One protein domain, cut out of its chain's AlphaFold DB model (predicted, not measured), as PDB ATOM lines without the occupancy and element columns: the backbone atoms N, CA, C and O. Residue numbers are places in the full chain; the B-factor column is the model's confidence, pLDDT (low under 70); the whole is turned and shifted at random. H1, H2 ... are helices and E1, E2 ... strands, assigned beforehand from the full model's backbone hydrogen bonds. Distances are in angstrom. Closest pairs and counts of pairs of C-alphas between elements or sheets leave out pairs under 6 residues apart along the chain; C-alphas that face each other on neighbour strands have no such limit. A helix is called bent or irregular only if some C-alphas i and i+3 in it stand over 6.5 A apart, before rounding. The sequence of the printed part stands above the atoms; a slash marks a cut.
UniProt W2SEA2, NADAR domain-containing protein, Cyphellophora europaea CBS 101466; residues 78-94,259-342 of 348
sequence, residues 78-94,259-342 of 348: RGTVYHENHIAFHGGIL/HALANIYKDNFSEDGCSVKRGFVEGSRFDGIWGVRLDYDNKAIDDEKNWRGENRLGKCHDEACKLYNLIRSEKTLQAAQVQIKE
ATOM      1  N   ARG A  78     163.695 128.668 146.838       69.94
ATOM      2  CA  ARG A  78     163.512 127.780 145.670       69.94
ATOM      3  C   ARG A  78     164.848 127.575 144.942       69.94
ATOM      4  O   ARG A  78     165.494 128.555 144.570       69.94
ATOM      5  N   GLY A  79     165.231 126.314 144.731       86.12
ATOM      6  CA  GLY A  79     166.525 125.963 144.142       86.12
ATOM      7  C   GLY A  79     167.678 125.801 145.141       86.12
ATOM      8  O   GLY A  79     168.829 125.893 144.727       86.12
ATOM      9  N   THR A  80     167.430 125.601 146.443       94.69
ATOM     10  CA  THR A  80     168.476 125.250 147.429       94.69
ATOM     11  C   THR A  80     167.929 124.338 148.538       94.69
ATOM     12  O   THR A  80     166.873 124.619 149.103       94.69
ATOM     13  N   VAL A  81     168.654 123.264 148.864       95.75
ATOM     14  CA  VAL A  81     168.335 122.253 149.888       95.75
ATOM     15  C   VAL A  81     169.586 121.969 150.729       95.75
ATOM     16  O   VAL A  81     170.691 121.850 150.207       95.75
ATOM     17  N   TYR A  82     169.414 121.865 152.047       95.88
ATOM     18  CA  TYR A  82     170.488 121.543 152.989       95.88
ATOM     19  C   TYR A  82     170.372 120.073 153.399       95.88
ATOM     20  O   TYR A  82     169.350 119.667 153.952       95.88
ATOM     21  N   HIS A  83     171.417 119.290 153.132       95.19
ATOM     22  CA  HIS A  83     171.525 117.879 153.497       95.19
ATOM     23  C   HIS A  83     172.432 117.708 154.736       95.19
ATOM     24  O   HIS A  83     172.656 118.663 155.494       95.19
ATOM     25  N   GLU A  84     172.932 116.497 154.993       95.38
ATOM     26  CA  GLU A  84     173.867 116.246 156.092       95.38
ATOM     27  C   GLU A  84     175.284 116.691 155.713       95.38
ATOM     28  O   GLU A  84     175.910 117.425 156.477       95.38
ATOM     29  N   ASN A  85     175.738 116.343 154.507       97.00
ATOM     30  CA  ASN A  85     177.100 116.608 154.038       97.00
ATOM     31  C   ASN A  85     177.164 117.772 153.031       97.00
ATOM     32  O   ASN A  85     178.188 118.449 152.945       97.00
ATOM     33  N   HIS A  86     176.068 118.052 152.315       98.31
ATOM     34  CA  HIS A  86     176.039 119.018 151.213       98.31
ATOM     35  C   HIS A  86     174.977 120.123 151.327       98.31
ATOM     36  O   HIS A  86     173.936 119.982 151.974       98.31
ATOM     37  N   ILE A  87     175.229 121.232 150.627       98.12
ATOM     38  CA  ILE A  87     174.225 122.227 150.229       98.12
ATOM     39  C   ILE A  87     173.983 122.041 148.731       98.12
ATOM     40  O   ILE A  87     174.803 122.448 147.904       98.12
ATOM     41  N   ALA A  88     172.863 121.412 148.388       98.12
ATOM     42  CA  ALA A  88     172.452 121.175 147.014       98.12
ATOM     43  C   ALA A  88     171.676 122.377 146.467       98.12
ATOM     44  O   ALA A  88     170.845 122.960 147.163       98.12
ATOM     45  N   PHE A  89     171.931 122.766 145.222       97.69
ATOM     46  CA  PHE A  89     171.251 123.894 144.587       97.69
ATOM     47  C   PHE A  89     171.095 123.711 143.078       97.69
ATOM     48  O   PHE A  89     171.845 122.979 142.448       97.69
ATOM     49  N   HIS A  90     170.099 124.376 142.501       94.94
ATOM     50  CA  HIS A  90     169.929 124.519 141.057       94.94
ATOM     51  C   HIS A  90     169.133 125.803 140.818       94.94
ATOM     52  O   HIS A  90     168.013 125.964 141.314       94.94
ATOM     53  N   GLY A  91     169.739 126.774 140.137       92.00
ATOM     54  CA  GLY A  91     169.265 128.154 140.234       92.00
ATOM     55  C   GLY A  91     169.518 128.727 141.637       92.00
ATOM     56  O   GLY A  91     170.622 128.606 142.174       92.00
ATOM     57  N   GLY A  92     168.509 129.379 142.225       93.31
ATOM     58  CA  GLY A  92     168.644 130.042 143.528       93.31
ATOM     59  C   GLY A  92     169.715 131.141 143.529       93.31
ATOM     60  O   GLY A  92     170.142 131.595 142.472       93.31
ATOM     61  N   ILE A  93     170.149 131.585 144.711       95.69
ATOM     62  CA  ILE A  93     171.174 132.638 144.849       95.69
ATOM     63  C   ILE A  93     172.601 132.157 144.542       95.69
ATOM     64  O   ILE A  93     173.482 132.971 144.283       95.69
ATOM     65  N   LEU A  94     172.848 130.846 144.540       96.88
ATOM     66  CA  LEU A  94     174.171 130.280 144.270       96.88
ATOM     67  C   LEU A  94     174.478 130.293 142.760       96.88
ATOM     68  O   LEU A  94     175.486 130.877 142.348       96.88
ATOM     69  N   HIS A 259     174.421 140.291 150.418       95.50
ATOM     70  CA  HIS A 259     174.344 139.886 151.821       95.50
ATOM     71  C   HIS A 259     173.708 138.507 152.046       95.50
ATOM     72  O   HIS A 259     174.061 137.839 153.020       95.50
ATOM     73  N   ALA A 260     172.804 138.049 151.175       95.75
ATOM     74  CA  ALA A 260     172.197 136.730 151.332       95.75
ATOM     75  C   ALA A 260     173.190 135.606 150.972       95.75
ATOM     76  O   ALA A 260     173.300 134.633 151.718       95.75
ATOM     77  N   LEU A 261     173.996 135.779 149.915       97.31
ATOM     78  CA  LEU A 261     175.090 134.854 149.585       97.31
ATOM     79  C   LEU A 261     176.202 134.915 150.642       97.31
ATOM     80  O   LEU A 261     176.687 133.882 151.100       97.31
ATOM     81  N   ALA A 262     176.538 136.124 151.097       97.81
ATOM     82  CA  ALA A 262     177.491 136.354 152.178       97.81
ATOM     83  C   ALA A 262     177.119 135.599 153.463       97.81
ATOM     84  O   ALA A 262     177.996 135.112 154.171       97.81
ATOM     85  N   ASN A 263     175.828 135.518 153.795       97.88
ATOM     86  CA  ASN A 263     175.363 134.822 154.993       97.88
ATOM     87  C   ASN A 263     175.400 133.299 154.822       97.88
ATOM     88  O   ASN A 263     175.843 132.624 155.743       97.88
ATOM     89  N   ILE A 264     175.076 132.763 153.637       97.88
ATOM     90  CA  ILE A 264     175.291 131.335 153.330       97.88
ATOM     91  C   ILE A 264     176.772 130.961 153.517       97.88
ATOM     92  O   ILE A 264     177.070 129.931 154.117       97.88
ATOM     93  N   TYR A 265     177.706 131.807 153.068       98.38
ATOM     94  CA  TYR A 265     179.141 131.559 153.257       98.38
ATOM     95  C   TYR A 265     179.596 131.663 154.721       98.38
ATOM     96  O   TYR A 265     180.464 130.900 155.125       98.38
ATOM     97  N   LYS A 266     179.041 132.570 155.536       97.50
ATOM     98  CA  LYS A 266     179.382 132.662 156.973       97.50
ATOM     99  C   LYS A 266     178.828 131.466 157.748       97.50
ATOM    100  O   LYS A 266     179.569 130.797 158.465       97.50
ATOM    101  N   ASP A 267     177.541 131.170 157.569       97.31
ATOM    102  CA  ASP A 267     176.844 130.085 158.267       97.31
ATOM    103  C   ASP A 267     177.484 128.721 157.932       97.31
ATOM    104  O   ASP A 267     177.635 127.874 158.819       97.31
ATOM    105  N   ASN A 268     177.940 128.534 156.683       97.88
ATOM    106  CA  ASN A 268     178.598 127.315 156.199       97.88
ATOM    107  C   ASN A 268     180.135 127.276 156.384       97.88
ATOM    108  O   ASN A 268     180.762 126.337 155.905       97.88
ATOM    109  N   PHE A 269     180.778 128.235 157.062       97.31
ATOM    110  CA  PHE A 269     182.228 128.175 157.337       97.31
ATOM    111  C   PHE A 269     182.524 127.453 158.658       97.31
ATOM    112  O   PHE A 269     181.768 127.613 159.617       97.31
ATOM    113  N   SER A 270     183.568 126.625 158.733       94.25
ATOM    114  CA  SER A 270     183.889 125.854 159.946       94.25
ATOM    115  C   SER A 270     184.495 126.711 161.066       94.25
ATOM    116  O   SER A 270     185.094 127.758 160.828       94.25
ATOM    117  N   GLU A 271     184.327 126.266 162.314       91.00
ATOM    118  CA  GLU A 271     184.751 127.010 163.518       91.00
ATOM    119  C   GLU A 271     186.278 127.047 163.709       91.00
ATOM    120  O   GLU A 271     186.791 127.937 164.379       91.00
ATOM    121  N   ASP A 272     187.008 126.134 163.062       89.50
ATOM    122  CA  ASP A 272     188.476 126.140 162.959       89.50
ATOM    123  C   ASP A 272     189.026 127.182 161.960       89.50
ATOM    124  O   ASP A 272     190.241 127.337 161.831       89.50
ATOM    125  N   GLY A 273     188.148 127.874 161.223       85.25
ATOM    126  CA  GLY A 273     188.509 128.879 160.225       85.25
ATOM    127  C   GLY A 273     189.161 128.335 158.948       85.25
ATOM    128  O   GLY A 273     189.754 129.117 158.205       85.25
ATOM    129  N   CYS A 274     189.082 127.026 158.683       88.00
ATOM    130  CA  CYS A 274     189.867 126.370 157.631       88.00
ATOM    131  C   CYS A 274     189.044 125.740 156.486       88.00
ATOM    132  O   CYS A 274     189.599 125.468 155.418       88.00
ATOM    133  N   SER A 275     187.741 125.489 156.659       92.81
ATOM    134  CA  SER A 275     186.950 124.666 155.728       92.81
ATOM    135  C   SER A 275     185.472 125.077 155.626       92.81
ATOM    136  O   SER A 275     185.026 126.055 156.226       92.81
ATOM    137  N   VAL A 276     184.697 124.340 154.826       97.19
ATOM    138  CA  VAL A 276     183.235 124.471 154.769       97.19
ATOM    139  C   VAL A 276     182.580 123.365 155.595       97.19
ATOM    140  O   VAL A 276     183.007 122.215 155.542       97.19
ATOM    141  N   LYS A 277     181.517 123.694 156.340       97.62
ATOM    142  CA  LYS A 277     180.734 122.730 157.135       97.62
ATOM    143  C   LYS A 277     179.974 121.723 156.259       97.62
ATOM    144  O   LYS A 277     179.545 120.689 156.768       97.62
ATOM    145  N   ARG A 278     179.731 122.071 154.989       98.12
ATOM    146  CA  ARG A 278     179.067 121.266 153.951       98.12
ATOM    147  C   ARG A 278     179.611 121.630 152.577       98.12
ATOM    148  O   ARG A 278     179.777 122.820 152.304       98.12
ATOM    149  N   GLY A 279     179.819 120.639 151.715       98.31
ATOM    150  CA  GLY A 279     180.205 120.874 150.321       98.31
ATOM    151  C   GLY A 279     179.049 121.462 149.509       98.31
ATOM    152  O   GLY A 279     177.897 121.052 149.661       98.31
ATOM    153  N   PHE A 280     179.316 122.422 148.632       98.69
ATOM    154  CA  PHE A 280     178.307 122.933 147.701       98.69
ATOM    155  C   PHE A 280     178.134 121.969 146.505       98.69
ATOM    156  O   PHE A 280     179.115 121.432 145.993       98.69
ATOM    157  N   VAL A 281     176.906 121.748 146.013       98.50
ATOM    158  CA  VAL A 281     176.651 120.900 144.824       98.50
ATOM    159  C   VAL A 281     175.553 121.433 143.890       98.50
ATOM    160  O   VAL A 281     174.408 121.610 144.298       98.50
ATOM    161  N   GLU A 282     175.892 121.660 142.613       98.12
ATOM    162  CA  GLU A 282     174.931 122.070 141.567       98.12
ATOM    163  C   GLU A 282     174.183 120.833 141.023       98.12
ATOM    164  O   GLU A 282     174.689 120.058 140.203       98.12
ATOM    165  N   GLY A 283     172.948 120.651 141.483       97.00
ATOM    166  CA  GLY A 283     172.022 119.592 141.089       97.00
ATOM    167  C   GLY A 283     171.274 119.879 139.785       97.00
ATOM    168  O   GLY A 283     170.044 119.852 139.763       97.00
ATOM    169  N   SER A 284     171.995 120.142 138.687       94.12
ATOM    170  CA  SER A 284     171.412 120.003 137.341       94.12
ATOM    171  C   SER A 284     171.361 118.524 136.951       94.12
ATOM    172  O   SER A 284     172.348 117.793 137.068       94.12
ATOM    173  N   ARG A 285     170.218 118.097 136.398       93.75
ATOM    174  CA  ARG A 285     170.009 116.743 135.858       93.75
ATOM    175  C   ARG A 285     170.856 116.440 134.614       93.75
ATOM    176  O   ARG A 285     171.047 115.267 134.297       93.75
ATOM    177  N   PHE A 286     171.347 117.461 133.906       91.25
ATOM    178  CA  PHE A 286     171.944 117.316 132.573       91.25
ATOM    179  C   PHE A 286     173.417 117.751 132.511       91.25
ATOM    180  O   PHE A 286     174.228 117.055 131.884       91.25
ATOM    181  N   ASP A 287     173.787 118.847 133.185       93.12
ATOM    182  CA  ASP A 287     175.173 119.327 133.202       93.12
ATOM    183  C   ASP A 287     176.074 118.366 134.005       93.12
ATOM    184  O   ASP A 287     175.848 118.097 135.186       93.12
ATOM    185  N   GLY A 288     177.083 117.813 133.324       95.94
ATOM    186  CA  GLY A 288     178.061 116.879 133.887       95.94
ATOM    187  C   GLY A 288     179.439 117.489 134.159       95.94
ATOM    188  O   GLY A 288     180.355 116.753 134.508       95.94
ATOM    189  N   ILE A 289     179.612 118.797 133.969       96.19
ATOM    190  CA  ILE A 289     180.884 119.505 134.184       96.19
ATOM    191  C   ILE A 289     180.730 120.474 135.357       96.19
ATOM    192  O   ILE A 289     181.488 120.428 136.323       96.19
ATOM    193  N   TRP A 290     179.720 121.337 135.313       97.56
ATOM    194  CA  TRP A 290     179.428 122.289 136.380       97.56
ATOM    195  C   TRP A 290     178.557 121.671 137.475       97.56
ATOM    196  O   TRP A 290     178.778 121.994 138.642       97.56
ATOM    197  N   GLY A 291     177.667 120.742 137.106       97.69
ATOM    198  CA  GLY A 291     176.820 119.965 138.017       97.69
ATOM    199  C   GLY A 291     177.175 118.475 138.113       97.69
ATOM    200  O   GLY A 291     178.274 118.049 137.743       97.69
ATOM    201  N   VAL A 292     176.233 117.685 138.645       98.12
ATOM    202  CA  VAL A 292     176.418 116.255 138.992       98.12
ATOM    203  C   VAL A 292     175.506 115.267 138.256       98.12
ATOM    204  O   VAL A 292     175.613 114.061 138.494       98.12
ATOM    205  N   ARG A 293     174.621 115.730 137.362       97.38
ATOM    206  CA  ARG A 293     173.574 114.915 136.701       97.38
ATOM    207  C   ARG A 293     172.622 114.196 137.670       97.38
ATOM    208  O   ARG A 293     172.167 113.080 137.418       97.38
ATOM    209  N   LEU A 294     172.296 114.874 138.765       96.31
ATOM    210  CA  LEU A 294     171.226 114.556 139.713       96.31
ATOM    211  C   LEU A 294     170.428 115.841 139.956       96.31
ATOM    212  O   LEU A 294     170.966 116.925 139.757       96.31
ATOM    213  N   ASP A 295     169.168 115.728 140.373       95.50
ATOM    214  CA  ASP A 295     168.383 116.904 140.770       95.50
ATOM    215  C   ASP A 295     168.765 117.373 142.182       95.50
ATOM    216  O   ASP A 295     169.121 116.551 143.029       95.50
ATOM    217  N   TYR A 296     168.668 118.675 142.448       94.88
ATOM    218  CA  TYR A 296     169.066 119.291 143.721       94.88
ATOM    219  C   TYR A 296     168.161 118.913 144.908       94.88
ATOM    220  O   TYR A 296     168.539 119.132 146.054       94.88
ATOM    221  N   ASP A 297     166.973 118.359 144.648       93.62
ATOM    222  CA  ASP A 297     166.045 117.838 145.660       93.62
ATOM    223  C   ASP A 297     166.155 116.313 145.867       93.62
ATOM    224  O   ASP A 297     165.576 115.752 146.808       93.62
ATOM    225  N   ASN A 298     166.926 115.617 145.024       94.38
ATOM    226  CA  ASN A 298     167.092 114.174 145.103       94.38
ATOM    227  C   ASN A 298     168.027 113.811 146.262       94.38
ATOM    228  O   ASN A 298     169.227 114.053 146.198       94.38
ATOM    229  N   LYS A 299     167.504 113.128 147.287       94.50
ATOM    230  CA  LYS A 299     168.269 112.681 148.469       94.50
ATOM    231  C   LYS A 299     169.565 111.919 148.152       94.50
ATOM    232  O   LYS A 299     170.481 111.958 148.964       94.50
ATOM    233  N   ALA A 300     169.663 111.258 146.995       96.75
ATOM    234  CA  ALA A 300     170.885 110.576 146.562       96.75
ATOM    235  C   ALA A 300     172.067 111.528 146.273       96.75
ATOM    236  O   ALA A 300     173.200 111.059 146.184       96.75
ATOM    237  N   ILE A 301     171.829 112.841 146.141       97.56
ATOM    238  CA  ILE A 301     172.868 113.847 145.881       97.56
ATOM    239  C   ILE A 301     173.839 114.040 147.056       97.56
ATOM    240  O   ILE A 301     174.936 114.535 146.833       97.56
ATOM    241  N   ASP A 302     173.481 113.626 148.278       97.56
ATOM    242  CA  ASP A 302     174.345 113.806 149.457       97.56
ATOM    243  C   ASP A 302     175.472 112.756 149.581       97.56
ATOM    244  O   ASP A 302     176.390 112.943 150.375       97.56
ATOM    245  N   ASP A 303     175.436 111.676 148.786       97.50
ATOM    246  CA  ASP A 303     176.556 110.733 148.624       97.50
ATOM    247  C   ASP A 303     177.198 110.929 147.244       97.50
ATOM    248  O   ASP A 303     176.603 110.593 146.213       97.50
ATOM    249  N   GLU A 304     178.439 111.428 147.236       97.62
ATOM    250  CA  GLU A 304     179.249 111.683 146.035       97.62
ATOM    251  C   GLU A 304     179.340 110.475 145.089       97.62
ATOM    252  O   GLU A 304     179.463 110.645 143.876       97.62
ATOM    253  N   LYS A 305     179.213 109.239 145.599       97.88
ATOM    254  CA  LYS A 305     179.242 108.013 144.775       97.88
ATOM    255  C   LYS A 305     178.106 107.936 143.749       97.88
ATOM    256  O   LYS A 305     178.211 107.178 142.786       97.88
ATOM    257  N   ASN A 306     177.023 108.694 143.941       97.62
ATOM    258  CA  ASN A 306     175.912 108.767 142.990       97.62
ATOM    259  C   ASN A 306     176.134 109.807 141.880       97.62
ATOM    260  O   ASN A 306     175.392 109.798 140.892       97.62
ATOM    261  N   TRP A 307     177.112 110.709 142.030       98.00
ATOM    262  CA  TRP A 307     177.361 111.799 141.089       98.00
ATOM    263  C   TRP A 307     177.881 111.261 139.749       98.00
ATOM    264  O   TRP A 307     178.705 110.349 139.686       98.00
ATOM    265  N   ARG A 308     177.403 111.844 138.646       97.62
ATOM    266  CA  ARG A 308     177.791 111.492 137.264       97.62
ATOM    267  C   ARG A 308     178.299 112.716 136.493       97.62
ATOM    268  O   ARG A 308     178.180 112.782 135.265       97.62
ATOM    269  N   GLY A 309     178.832 113.683 137.235       97.31
ATOM    270  CA  GLY A 309     179.401 114.935 136.751       97.31
ATOM    271  C   GLY A 309     180.419 115.513 137.735       97.31
ATOM    272  O   GLY A 309     180.506 115.070 138.879       97.31
ATOM    273  N   GLU A 310     181.222 116.471 137.279       97.81
ATOM    274  CA  GLU A 310     182.412 116.937 138.004       97.81
ATOM    275  C   GLU A 310     182.137 117.909 139.170       97.81
ATOM    276  O   GLU A 310     183.056 118.169 139.954       97.81
ATOM    277  N   ASN A 311     180.920 118.456 139.303       98.38
ATOM    278  CA  ASN A 311     180.558 119.486 140.293       98.38
ATOM    279  C   ASN A 311     181.523 120.695 140.333       98.38
ATOM    280  O   ASN A 311     181.918 121.163 141.406       98.38
ATOM    281  N   ARG A 312     181.966 121.209 139.172       98.62
ATOM    282  CA  ARG A 312     182.885 122.363 139.150       98.62
ATOM    283  C   ARG A 312     182.282 123.611 139.800       98.62
ATOM    284  O   ARG A 312     183.025 124.361 140.424       98.62
ATOM    285  N   LEU A 313     180.964 123.830 139.709       98.56
ATOM    286  CA  LEU A 313     180.341 125.015 140.307       98.56
ATOM    287  C   LEU A 313     180.315 124.932 141.839       98.56
ATOM    288  O   LEU A 313     180.681 125.907 142.493       98.56
ATOM    289  N   GLY A 314     179.975 123.770 142.406       98.62
ATOM    290  CA  GLY A 314     180.066 123.526 143.845       98.62
ATOM    291  C   GLY A 314     181.472 123.783 144.388       98.62
ATOM    292  O   GLY A 314     181.653 124.632 145.256       98.62
ATOM    293  N   LYS A 315     182.485 123.193 143.743       98.75
ATOM    294  CA  LYS A 315     183.908 123.393 144.080       98.75
ATOM    295  C   LYS A 315     184.353 124.861 144.005       98.75
ATOM    296  O   LYS A 315     185.190 125.293 144.796       98.75
ATOM    297  N   CYS A 316     183.785 125.657 143.095       98.81
ATOM    298  CA  CYS A 316     184.014 127.104 143.065       98.81
ATOM    299  C   CYS A 316     183.355 127.847 144.240       98.81
ATOM    300  O   CYS A 316     183.925 128.832 144.708       98.81
ATOM    301  N   HIS A 317     182.188 127.406 144.721       98.75
ATOM    302  CA  HIS A 317     181.560 127.964 145.923       98.75
ATOM    303  C   HIS A 317     182.280 127.540 147.207       98.75
ATOM    304  O   HIS A 317     182.440 128.386 148.083       98.75
ATOM    305  N   ASP A 318     182.781 126.303 147.307       98.69
ATOM    306  CA  ASP A 318     183.599 125.858 148.447       98.69
ATOM    307  C   ASP A 318     184.826 126.766 148.622       98.69
ATOM    308  O   ASP A 318     185.124 127.239 149.718       98.69
ATOM    309  N   GLU A 319     185.523 127.053 147.520       98.50
ATOM    310  CA  GLU A 319     186.724 127.887 147.527       98.50
ATOM    311  C   GLU A 319     186.409 129.379 147.710       98.50
ATOM    312  O   GLU A 319     187.053 130.050 148.518       98.50
ATOM    313  N   ALA A 320     185.373 129.906 147.044       98.50
ATOM    314  CA  ALA A 320     184.925 131.284 147.254       98.50
ATOM    315  C   ALA A 320     184.433 131.527 148.695       98.50
ATOM    316  O   ALA A 320     184.656 132.611 149.232       98.50
ATOM    317  N   CYS A 321     183.820 130.527 149.336       98.56
ATOM    318  CA  CYS A 321     183.401 130.570 150.738       98.56
ATOM    319  C   CYS A 321     184.603 130.682 151.689       98.56
ATOM    320  O   CYS A 321     184.611 131.556 152.562       98.56
ATOM    321  N   LYS A 322     185.649 129.867 151.490       97.88
ATOM    322  CA  LYS A 322     186.897 129.972 152.267       97.88
ATOM    323  C   LYS A 322     187.549 131.340 152.088       97.88
ATOM    324  O   LYS A 322     187.779 132.040 153.070       97.88
ATOM    325  N   LEU A 323     187.785 131.749 150.839       97.00
ATOM    326  CA  LEU A 323     188.426 133.027 150.512       97.00
ATOM    327  C   LEU A 323     187.658 134.216 151.102       97.00
ATOM    328  O   LEU A 323     188.266 135.095 151.707       97.00
ATOM    329  N   TYR A 324     186.325 134.217 150.996       97.62
ATOM    330  CA  TYR A 324     185.472 135.254 151.577       97.62
ATOM    331  C   TYR A 324     185.656 135.374 153.096       97.62
ATOM    332  O   TYR A 324     185.830 136.480 153.612       97.62
ATOM    333  N   ASN A 325     185.640 134.251 153.821       97.19
ATOM    334  CA  ASN A 325     185.749 134.268 155.279       97.19
ATOM    335  C   ASN A 325     187.178 134.564 155.772       97.19
ATOM    336  O   ASN A 325     187.327 135.248 156.786       97.19
ATOM    337  N   LEU A 326     188.216 134.150 155.035       94.12
ATOM    338  CA  LEU A 326     189.609 134.528 155.307       94.12
ATOM    339  C   LEU A 326     189.808 136.043 155.140       94.12
ATOM    340  O   LEU A 326     190.172 136.720 156.099       94.12
ATOM    341  N   ILE A 327     189.443 136.598 153.978       93.56
ATOM    342  CA  ILE A 327     189.531 138.040 153.678       93.56
ATOM    343  C   ILE A 327     188.714 138.868 154.686       93.56
ATOM    344  O   ILE A 327     189.145 139.935 155.126       93.56
ATOM    345  N   ARG A 328     187.529 138.387 155.085       92.75
ATOM    346  CA  ARG A 328     186.710 138.992 156.149       92.75
ATOM    347  C   ARG A 328     187.451 139.017 157.490       92.75
ATOM    348  O   ARG A 328     187.441 140.050 158.153       92.75
ATOM    349  N   SER A 329     188.075 137.908 157.878       91.06
ATOM    350  CA  SER A 329     188.781 137.776 159.158       91.06
ATOM    351  C   SER A 329     190.030 138.658 159.213       91.06
ATOM    352  O   SER A 329     190.233 139.361 160.200       91.06
ATOM    353  N   GLU A 330     190.808 138.717 158.128       91.12
ATOM    354  CA  GLU A 330     191.946 139.637 157.985       91.12
ATOM    355  C   GLU A 330     191.516 141.104 158.129       91.12
ATOM    356  O   GLU A 330     192.099 141.836 158.929       91.12
ATOM    357  N   LYS A 331     190.451 141.522 157.424       90.69
ATOM    358  CA  LYS A 331     189.881 142.880 157.528       90.69
ATOM    359  C   LYS A 331     189.449 143.208 158.970       90.69
ATOM    360  O   LYS A 331     189.692 144.318 159.438       90.69
ATOM    361  N   THR A 332     188.857 142.256 159.698       90.69
ATOM    362  CA  THR A 332     188.484 142.436 161.118       90.69
ATOM    363  C   THR A 332     189.704 142.546 162.040       90.69
ATOM    364  O   THR A 332     189.726 143.426 162.901       90.69
ATOM    365  N   LEU A 333     190.733 141.714 161.852       91.81
ATOM    366  CA  LEU A 333     191.970 141.775 162.643       91.81
ATOM    367  C   LEU A 333     192.726 143.094 162.420       91.81
ATOM    368  O   LEU A 333     193.177 143.709 163.385       91.81
ATOM    369  N   GLN A 334     192.813 143.563 161.172       92.12
ATOM    370  CA  GLN A 334     193.434 144.847 160.830       92.12
ATOM    371  C   GLN A 334     192.691 146.028 161.471       92.12
ATOM    372  O   GLN A 334     193.330 146.902 162.053       92.12
ATOM    373  N   ALA A 335     191.354 146.036 161.435       91.50
ATOM    374  CA  ALA A 335     190.554 147.083 162.073       91.50
ATOM    375  C   ALA A 335     190.778 147.144 163.598       91.50
ATOM    376  O   ALA A 335     190.994 148.224 164.144       91.50
ATOM    377  N   ALA A 336     190.810 145.989 164.274       93.06
ATOM    378  CA  ALA A 336     191.095 145.920 165.708       93.06
ATOM    379  C   ALA A 336     192.516 146.413 166.052       93.06
ATOM    380  O   ALA A 336     192.703 147.126 167.036       93.06
ATOM    381  N   GLN A 337     193.518 146.090 165.225       93.44
ATOM    382  CA  GLN A 337     194.895 146.573 165.402       93.44
ATOM    383  C   GLN A 337     195.018 148.097 165.243       93.44
ATOM    384  O   GLN A 337     195.790 148.720 165.973       93.44
ATOM    385  N   VAL A 338     194.259 148.702 164.320       93.69
ATOM    386  CA  VAL A 338     194.195 150.166 164.167       93.69
ATOM    387  C   VAL A 338     193.564 150.805 165.405       93.69
ATOM    388  O   VAL A 338     194.186 151.681 165.999       93.69
ATOM    389  N   GLN A 339     192.407 150.309 165.857       93.00
ATOM    390  CA  GLN A 339     191.724 150.842 167.041       93.00
ATOM    391  C   GLN A 339     192.609 150.781 168.298       93.00
ATOM    392  O   GLN A 339     192.772 151.789 168.979       93.00
ATOM    393  N   ILE A 340     193.251 149.639 168.577       94.00
ATOM    394  CA  ILE A 340     194.161 149.486 169.730       94.00
ATOM    395  C   ILE A 340     195.320 150.493 169.659       94.00
ATOM    396  O   ILE A 340     195.735 151.047 170.677       94.00
ATOM    397  N   LYS A 341     195.851 150.758 168.460       93.75
ATOM    398  CA  LYS A 341     196.922 151.741 168.270       93.75
ATOM    399  C   LYS A 341     196.437 153.169 168.533       93.75
ATOM    400  O   LYS A 341     197.152 153.927 169.181       93.75
ATOM    401  N   GLU A 342     195.245 153.528 168.066       93.75
ATOM    402  CA  GLU A 342     194.635 154.839 168.319       93.75
ATOM    403  C   GLU A 342     194.316 155.032 169.810       93.75
ATOM    404  O   GLU A 342     194.614 156.082 170.372       93.75
TER     405      GLU A 342
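Overview. This is residues 78 to 94 and 259 to 342 of the 348 residues of the protein "NADAR domain-containing protein" of Cyphellophora europaea CBS 101466 (UniProt W2SEA2). One long straight helix, H3, starts beside a small three-stranded sheet and runs out of the body, so that its residues 330 to 342 stick out as a bare arm. The body at its other end is made of the sheet E1 E2 E3, looping chain and the very short helix H2, while the short helix H1 meets H3 farther along, about perpendicular to it. The printed part has 101 residues with three named helices and three named strands, in the order E1 E2 H1 E3 H2 H3; the sheet has the order E1, E2, E3 and is mixed, and the class is mostly helix. The whole is loose, with a radius of gyration of the C-alphas of 16.0 A, and spans 56 by 23 by 21 A.

Along the chain. E1, residues 80 to 82, begins at C-alpha 80 at (168.476, 125.250, 147.429) and is 7.0 A long. E2, residues 86 to 89, measures 9.5 A. After the cut, H1, residues 259 to 267, measures 12.0 A. E3, residues 279 to 282, measures 10.3 A. H2, residues 299 to 302, is neither bent nor irregular, but only just: C-alphas 299 and 302 are 6.3 A apart. H3, residues 312 to 342, runs 45.2 A from C-alpha 312 at (182.885, 122.363, 139.150) to C-alpha 342 at (194.635, 154.839, 168.319).

Arrangement. E1 and E2 form a hairpin and are antiparallel at 166 degrees, with N 81 and O 88 2.8 A apart, within hydrogen-bond range. E2 and E3 are parallel at 24 degrees, with N 87 and O 279 2.8 A apart, within hydrogen-bond range. E1 and E3 are the edge strands. H3 is on the sheet but only grazes it, with residues 312 to 321; its closest C-alphas to E3 are those of Gly 314 and Phe 280, 4.3 A. H2 is on the sheet and also only grazes it; its closest C-alphas to E2 are those of Asp 302 and His 86, 5.8 A. H1 is not on the sheet. H3 touches H1 with residues 321 to 325 alone, about perpendicular at 89 degrees; the closest C-alphas are those of Tyr 265 and Cys 321, 5.0 A. H2 is apart from H1 and from H3. In H1 and H3 every O i to N i+4 pair is within hydrogen-bond range; H2 is too short for such a pair, and its one O i to N i+3 pair is not within range.

Size, cuts and confidence. The C-alphas farthest apart are those of Phe 286 and Glu 342, 56.6 A. Without residues 330 to 342 of H3, which stand free, the body of 88 residues spans 37 by 24 by 21 A. Residues 95 to 258 are not printed; C-alphas 94 and 259 are 12.2 A apart across the cut. The links H1 to E3 and E3 to H2 are long, and the second, residues 283 to 298, has no named element. The mean pLDDT of the printed part is 95.4, and residue 78 is under 70.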